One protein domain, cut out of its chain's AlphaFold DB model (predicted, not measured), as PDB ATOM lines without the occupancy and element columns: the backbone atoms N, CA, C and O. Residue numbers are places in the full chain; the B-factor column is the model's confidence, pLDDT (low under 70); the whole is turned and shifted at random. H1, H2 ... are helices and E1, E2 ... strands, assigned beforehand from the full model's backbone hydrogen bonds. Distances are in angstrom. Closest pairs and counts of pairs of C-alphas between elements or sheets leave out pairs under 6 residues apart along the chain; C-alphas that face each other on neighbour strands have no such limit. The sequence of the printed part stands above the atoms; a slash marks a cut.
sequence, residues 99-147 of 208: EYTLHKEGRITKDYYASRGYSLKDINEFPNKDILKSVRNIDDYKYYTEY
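Overview. This is residues 99 to 147 of the 208 residues of the protein "TSPc domain-containing protein" of Romboutsia weinsteinii (UniProt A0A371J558). A ribbon of two antiparallel strands, E1 and E2, forms the middle of an elongated domain, with H1 toward one end of the longest axis and the short H2 toward the other. The long stretch between the helices crosses beside this ribbon, where residues 121 to 122 pair antiparallel with residues 143 to 144 of E2. The 49 printed residues include two named helices and two named strands, in the order E1, H1, H2, E2; the class is mixed, helices and strands. The whole is compact, with a radius of gyration of the C-alphas of 10.7 A and spans of 31 by 19 by 15 A.

Arrangement. E1, residues 99 to 104, and E2, residues 141 to 147, are antiparallel neighbours, with 153 degrees between their directions. C-alphas 99 and 147 face each other at 5.1 A, as do C-alphas 104 and 141 at 4.2 A. N 101 and O 145 are within hydrogen-bond range at 3.0 A, and N 145 and O 101 at 2.9 A. A tight link joins E1 to H1, residues 107 to 115; their closest C-alphas, of His 103 and Thr 109, are 7.2 A apart. H1 is apart from E2 and from H2, residues 129 to 132, and H2 is apart from E1. In H1 every O i to N i+4 pair is within hydrogen-bond range; H2 is too short for such a pair, and its one O i to N i+3 pair is within range.

Along the chain. E1 begins at C-alpha 99 (-3.036, 0.990, -4.216) and is 16.9 A long. H1 is 12.0 A long and ends at C-alpha 115 (1.295, 21.277, -2.624). H2 has four residues. E2 is 17.4 A long and ends at C-alpha 147 (0.397, 4.621, -5.447).

Size, cuts and confidence. The two C-alphas farthest apart, of Ser 115 and Asp 130, are 30.9 A apart. The link from H1 to H2 is long, with 13 residues, and the link from H2 to E2 is short, with 8. The printed part has no cut. Its mean pLDDT is 89.9, and no printed residue is under 70.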
ATOM      1  N   GLU A  99      -2.059   0.623  -5.228       88.69
ATOM      2  CA  GLU A  99      -3.036   0.990  -4.216       88.69
ATOM      3  C   GLU A  99      -3.764   2.264  -4.621       88.69
ATOM      4  O   GLU A  99      -3.196   3.153  -5.260       88.69
ATOM      5  N   TYR A 100      -5.032   2.358  -4.233       90.44
ATOM      6  CA  TYR A 100      -5.866   3.506  -4.541       90.44
ATOM      7  C   TYR A 100      -6.444   4.115  -3.271       90.44
ATOM      8  O   TYR A 100      -7.072   3.423  -2.471       90.44
ATOM      9  N   THR A 101      -6.320   5.433  -3.145       90.19
ATOM     10  CA  THR A 101      -6.949   6.197  -2.063       90.19
ATOM     11  C   THR A 101      -8.044   7.068  -2.644       90.19
ATOM     12  O   THR A 101      -7.795   7.847  -3.563       90.19
ATOM     13  N   LEU A 102      -9.257   6.939  -2.106       93.00
ATOM     14  CA  LEU A 102     -10.413   7.721  -2.532       93.00
ATOM     15  C   LEU A 102     -10.526   9.003  -1.712       93.00
ATOM     16  O   LEU A 102     -10.434   8.986  -0.482       93.00
ATOM     17  N   HIS A 103     -10.817  10.104  -2.395       93.19
ATOM     18  CA  HIS A 103     -10.891  11.435  -1.808       93.19
ATOM     19  C   HIS A 103     -12.244  12.086  -2.044       93.19
ATOM     20  O   HIS A 103     -12.765  12.123  -3.164       93.19
ATOM     21  N   LYS A 104     -12.799  12.659  -0.975       92.94
ATOM     22  CA  LYS A 104     -13.947  13.559  -1.082       92.94
ATOM     23  C   LYS A 104     -13.519  14.872  -1.717       92.94
ATOM     24  O   LYS A 104     -12.369  15.305  -1.583       92.94
ATOM     25  N   GLU A 105     -14.466  15.533  -2.366       90.06
ATOM     26  CA  GLU A 105     -14.239  16.902  -2.794       90.06
ATOM     27  C   GLU A 105     -14.082  17.831  -1.584       90.06
ATOM     28  O   GLU A 105     -14.821  17.761  -0.604       90.06
ATOM     29  N   GLY A 106     -13.094  18.716  -1.662       89.12
ATOM     30  CA  GLY A 106     -12.852  19.727  -0.650       89.12
ATOM     31  C   GLY A 106     -11.613  20.537  -0.980       89.12
ATOM     32  O   GLY A 106     -10.669  20.038  -1.596       89.12
ATOM     33  N   ARG A 107     -11.606  21.801  -0.551       88.69
ATOM     34  CA  ARG A 107     -10.453  22.690  -0.729       88.69
ATOM     35  C   ARG A 107      -9.193  22.120  -0.071       88.69
ATOM     36  O   ARG A 107      -8.150  22.095  -0.702       88.69
ATOM     37  N   ILE A 108      -9.318  21.588   1.148       87.88
ATOM     38  CA  ILE A 108      -8.195  20.998   1.897       87.88
ATOM     39  C   ILE A 108      -7.561  19.839   1.118       87.88
ATOM     40  O   ILE A 108      -6.343  19.792   0.992       87.88
ATOM     41  N   THR A 109      -8.373  18.938   0.558       87.12
ATOM     42  CA  THR A 109      -7.896  17.829  -0.279       87.12
ATOM     43  C   THR A 109      -7.106  18.355  -1.476       87.12
ATOM     44  O   THR A 109      -5.973  17.937  -1.702       87.12
ATOM     45  N   LYS A 110      -7.685  19.302  -2.227       87.06
ATOM     46  CA  LYS A 110      -7.058  19.870  -3.430       87.06
ATOM     47  C   LYS A 110      -5.730  20.559  -3.090       87.06
ATOM     48  O   LYS A 110      -4.723  20.253  -3.721       87.06
ATOM     49  N   ASP A 111      -5.710  21.398  -2.054       89.94
ATOM     50  CA  ASP A 111      -4.517  22.132  -1.618       89.94
ATOM     51  C   ASP A 111      -3.415  21.174  -1.109       89.94
ATOM     52  O   ASP A 111      -2.249  21.317  -1.481       89.94
ATOM     53  N   TYR A 112      -3.775  20.155  -0.315       88.94
ATOM     54  CA  TYR A 112      -2.830  19.165   0.215       88.94
ATOM     55  C   TYR A 112      -2.103  18.407  -0.901       88.94
ATOM     56  O   TYR A 112      -0.872  18.367  -0.911       88.94
ATOM     57  N   TYR A 113      -2.842  17.838  -1.858       88.00
ATOM     58  CA  TYR A 113      -2.239  17.055  -2.939       88.00
ATOM     59  C   TYR A 113      -1.492  17.937  -3.948       88.00
ATOM     60  O   TYR A 113      -0.371  17.592  -4.325       88.00
ATOM     61  N   ALA A 114      -2.028  19.117  -4.287       86.50
ATOM     62  CA  ALA A 114      -1.352  20.067  -5.171       86.50
ATOM     63  C   ALA A 114      -0.005  20.536  -4.594       86.50
ATOM     64  O   ALA A 114       0.998  20.543  -5.305       86.50
ATOM     65  N   SER A 115       0.051  20.852  -3.292       90.12
ATOM     66  CA  SER A 115       1.295  21.277  -2.624       90.12
ATOM     67  C   SER A 115       2.400  20.213  -2.619       90.12
ATOM     68  O   SER A 115       3.573  20.543  -2.468       90.12
ATOM     69  N   ARG A 116       2.034  18.939  -2.802       85.31
ATOM     70  CA  ARG A 116       2.948  17.789  -2.840       85.31
ATOM     71  C   ARG A 116       3.215  17.279  -4.260       85.31
ATOM     72  O   ARG A 116       3.856  16.247  -4.417       85.31
ATOM     73  N   GLY A 117       2.722  17.982  -5.284       85.06
ATOM     74  CA  GLY A 117       2.893  17.607  -6.691       85.06
ATOM     75  C   GLY A 117       2.069  16.392  -7.129       85.06
ATOM     76  O   GLY A 117       2.306  15.855  -8.207       85.06
ATOM     77  N   TYR A 118       1.100  15.951  -6.324       82.06
ATOM     78  CA  TYR A 118       0.225  14.838  -6.677       82.06
ATOM     79  C   TYR A 118      -1.011  15.333  -7.423       82.06
ATOM     80  O   TYR A 118      -1.690  16.266  -6.993       82.06
ATOM     81  N   SER A 119      -1.333  14.659  -8.527       83.81
ATOM     82  CA  SER A 119      -2.546  14.932  -9.298       83.81
ATOM     83  C   SER A 119      -3.701  14.069  -8.802       83.81
ATOM     84  O   SER A 119      -3.608  12.843  -8.780       83.81
ATOM     85  N   LEU A 120      -4.798  14.721  -8.419       91.50
ATOM     86  CA  LEU A 120      -6.072  14.059  -8.160       91.50
ATOM     87  C   LEU A 120      -6.695  13.637  -9.493       91.50
ATOM     88  O   LEU A 120      -6.891  14.478 -10.370       91.50
ATOM     89  N   LYS A 121      -7.017  12.351  -9.632       93.56
ATOM     90  CA  LYS A 121      -7.712  11.798 -10.801       93.56
ATOM     91  C   LYS A 121      -9.211  11.737 -10.541       93.56
ATOM     92  O   LYS A 121      -9.619  11.526  -9.399       93.56
ATOM     93  N   ASP A 122     -10.028  11.933 -11.569       94.06
ATOM     94  CA  ASP A 122     -11.487  11.889 -11.436       94.06
ATOM     95  C   ASP A 122     -11.961  10.455 -11.153       94.06
ATOM     96  O   ASP A 122     -11.525   9.506 -11.802       94.06
ATOM     97  N   ILE A 123     -12.865  10.270 -10.189       94.06
ATOM     98  CA  ILE A 123     -13.362   8.935  -9.823       94.06
ATOM     99  C   ILE A 123     -14.078   8.212 -10.978       94.06
ATOM    100  O   ILE A 123     -14.153   6.984 -10.987       94.06
ATOM    101  N   ASN A 124     -14.568   8.935 -11.989       93.25
ATOM    102  CA  ASN A 124     -15.163   8.337 -13.184       93.25
ATOM    103  C   ASN A 124     -14.144   7.567 -14.041       93.25
ATOM    104  O   ASN A 124     -14.542   6.645 -14.767       93.25
ATOM    105  N   GLU A 125     -12.859   7.915 -13.920       94.44
ATOM    106  CA  GLU A 125     -11.713   7.274 -14.580       94.44
ATOM    107  C   GLU A 125     -11.125   6.119 -13.754       94.44
ATOM    108  O   GLU A 125     -10.149   5.498 -14.168       94.44
ATOM    109  N   PHE A 126     -11.714   5.801 -12.594       93.75
ATOM    110  CA  PHE A 126     -11.192   4.763 -11.714       93.75
ATOM    111  C   PHE A 126     -11.087   3.406 -12.440       93.75
ATOM    112  O   PHE A 126     -12.083   2.936 -13.009       93.75
ATOM    113  N   PRO A 127      -9.919   2.738 -12.396       90.12
ATOM    114  CA  PRO A 127      -9.630   1.596 -13.263       90.12
ATOM    115  C   PRO A 127     -10.447   0.344 -12.924       90.12
ATOM    116  O   PRO A 127     -10.739  -0.452 -13.812       90.12
ATOM    117  N   ASN A 128     -10.862   0.169 -11.662       85.62
ATOM    118  CA  ASN A 128     -11.655  -0.983 -11.228       85.62
ATOM    119  C   ASN A 128     -12.981  -0.563 -10.574       85.62
ATOM    120  O   ASN A 128     -13.098  -0.441  -9.354       85.62
ATOM    121  N   LYS A 129     -14.010  -0.354 -11.399       87.00
ATOM    122  CA  LYS A 129     -15.333   0.094 -10.930       87.00
ATOM    123  C   LYS A 129     -16.065  -0.936 -10.067       87.00
ATOM    124  O   LYS A 129     -16.956  -0.555  -9.310       87.00
ATOM    125  N   ASP A 130     -15.705  -2.216 -10.142       87.12
ATOM    126  CA  ASP A 130     -16.343  -3.253  -9.331       87.12
ATOM    127  C   ASP A 130     -15.954  -3.143  -7.857       87.12
ATOM    128  O   ASP A 130     -16.822  -3.266  -6.992       87.12
ATOM    129  N   ILE A 131     -14.693  -2.808  -7.561       84.25
ATOM    130  CA  ILE A 131     -14.240  -2.571  -6.181       84.25
ATOM    131  C   ILE A 131     -15.028  -1.422  -5.540       84.25
ATOM    132  O   ILE A 131     -15.418  -1.517  -4.373       84.25
ATOM    133  N   LEU A 132     -15.344  -0.373  -6.306       87.88
ATOM    134  CA  LEU A 132     -16.088   0.785  -5.803       87.88
ATOM    135  C   LEU A 132     -17.485   0.424  -5.278       87.88
ATOM    136  O   LEU A 132     -17.977   1.088  -4.371       87.88
ATOM    137  N   LYS A 133     -18.103  -0.661  -5.769       87.38
ATOM    138  CA  LYS A 133     -19.415  -1.134  -5.284       87.38
ATOM    139  C   LYS A 133     -19.383  -1.583  -3.821       87.38
ATOM    140  O   LYS A 133     -20.416  -1.585  -3.159       87.38
ATOM    141  N   SER A 134     -18.213  -1.983  -3.324       86.00
ATOM    142  CA  SER A 134     -18.019  -2.391  -1.926       86.00
ATOM    143  C   SER A 134     -17.729  -1.216  -0.983       86.00
ATOM    144  O   SER A 134     -17.783  -1.373   0.237       86.00
ATOM    145  N   VAL A 135     -17.447  -0.031  -1.535       87.88
ATOM    146  CA  VAL A 135     -17.112   1.164  -0.764       87.88
ATOM    147  C   VAL A 135     -18.389   1.811  -0.240       87.88
ATOM    148  O   VAL A 135     -19.283   2.209  -0.986       87.88
ATOM    149  N   ARG A 136     -18.468   1.955   1.083       89.62
ATOM    150  CA  ARG A 136     -19.580   2.650   1.731       89.62
ATOM    151  C   ARG A 136     -19.556   4.141   1.379       89.62
ATOM    152  O   ARG A 136     -18.514   4.778   1.491       89.62
ATOM    153  N   ASN A 137     -20.726   4.697   1.055       91.94
ATOM    154  CA  ASN A 137     -20.908   6.106   0.684       91.94
ATOM    155  C   ASN A 137     -20.023   6.525  -0.505       91.94
ATOM    156  O   ASN A 137     -19.449   7.612  -0.492       91.94
ATOM    157  N   ILE A 138     -19.888   5.660  -1.516       92.31
ATOM    158  CA  ILE A 138     -19.047   5.922  -2.692       92.31
ATOM    159  C   ILE A 138     -19.350   7.275  -3.364       92.31
ATOM    160  O   ILE A 138     -18.428   7.947  -3.813       92.31
ATOM    161  N   ASP A 139     -20.608   7.725  -3.338       91.69
ATOM    162  CA  ASP A 139     -21.040   8.999  -3.931       91.69
ATOM    163  C   ASP A 139     -20.385  10.244  -3.300       91.69
ATOM    164  O   ASP A 139     -20.304  11.295  -3.949       91.69
ATOM    165  N   ASP A 140     -19.884  10.135  -2.063       93.50
ATOM    166  CA  ASP A 140     -19.155  11.208  -1.375       93.50
ATOM    167  C   ASP A 140     -17.765  11.452  -1.985       93.50
ATOM    168  O   ASP A 140     -17.182  12.528  -1.811       93.50
ATOM    169  N   TYR A 141     -17.203  10.450  -2.659       94.44
ATOM    170  CA  TYR A 141     -15.858  10.489  -3.212       94.44
ATOM    171  C   TYR A 141     -15.902  10.992  -4.652       94.44
ATOM    172  O   TYR A 141     -16.737  10.571  -5.450       94.44
ATOM    173  N   LYS A 142     -15.011  11.929  -4.983       94.75
ATOM    174  CA  LYS A 142     -14.944  12.574  -6.307       94.75
ATOM    175  C   LYS A 142     -13.621  12.348  -7.010       94.75
ATOM    176  O   LYS A 142     -13.563  12.418  -8.233       94.75
ATOM    177  N   TYR A 143     -12.578  12.047  -6.245       94.25
ATOM    178  CA  TYR A 143     -11.242  11.864  -6.778       94.25
ATOM    179  C   TYR A 143     -10.590  10.613  -6.221       94.25
ATOM    180  O   TYR A 143     -11.007  10.083  -5.190       94.25
ATOM    181  N   TYR A 144      -9.516  10.186  -6.868       93.81
ATOM    182  CA  TYR A 144      -8.610   9.194  -6.323       93.81
ATOM    183  C   TYR A 144      -7.150   9.562  -6.592       93.81
ATOM    184  O   TYR A 144      -6.832  10.340  -7.494       93.81
ATOM    185  N   THR A 145      -6.263   8.999  -5.781       91.75
ATOM    186  CA  THR A 145      -4.823   8.926  -6.050       91.75
ATOM    187  C   THR A 145      -4.428   7.468  -6.180       91.75
ATOM    188  O   THR A 145      -5.031   6.611  -5.533       91.75
ATOM    189  N   GLU A 146      -3.407   7.194  -6.979       90.62
ATOM    190  CA  GLU A 146      -2.798   5.871  -7.077       90.62
ATOM    191  C   GLU A 146      -1.372   5.914  -6.541       90.62
ATOM    192  O   GLU A 146      -0.664   6.912  -6.702       90.62
ATOM    193  N   TYR A 147      -0.963   4.830  -5.902       88.69
ATOM    194  CA  TYR A 147       0.397   4.621  -5.447       88.69
ATOM    195  C   TYR A 147       0.853   3.257  -5.947       88.69
ATOM    196  O   TYR A 147       0.258   2.239  -5.605       88.69
TER     197      TYR A 147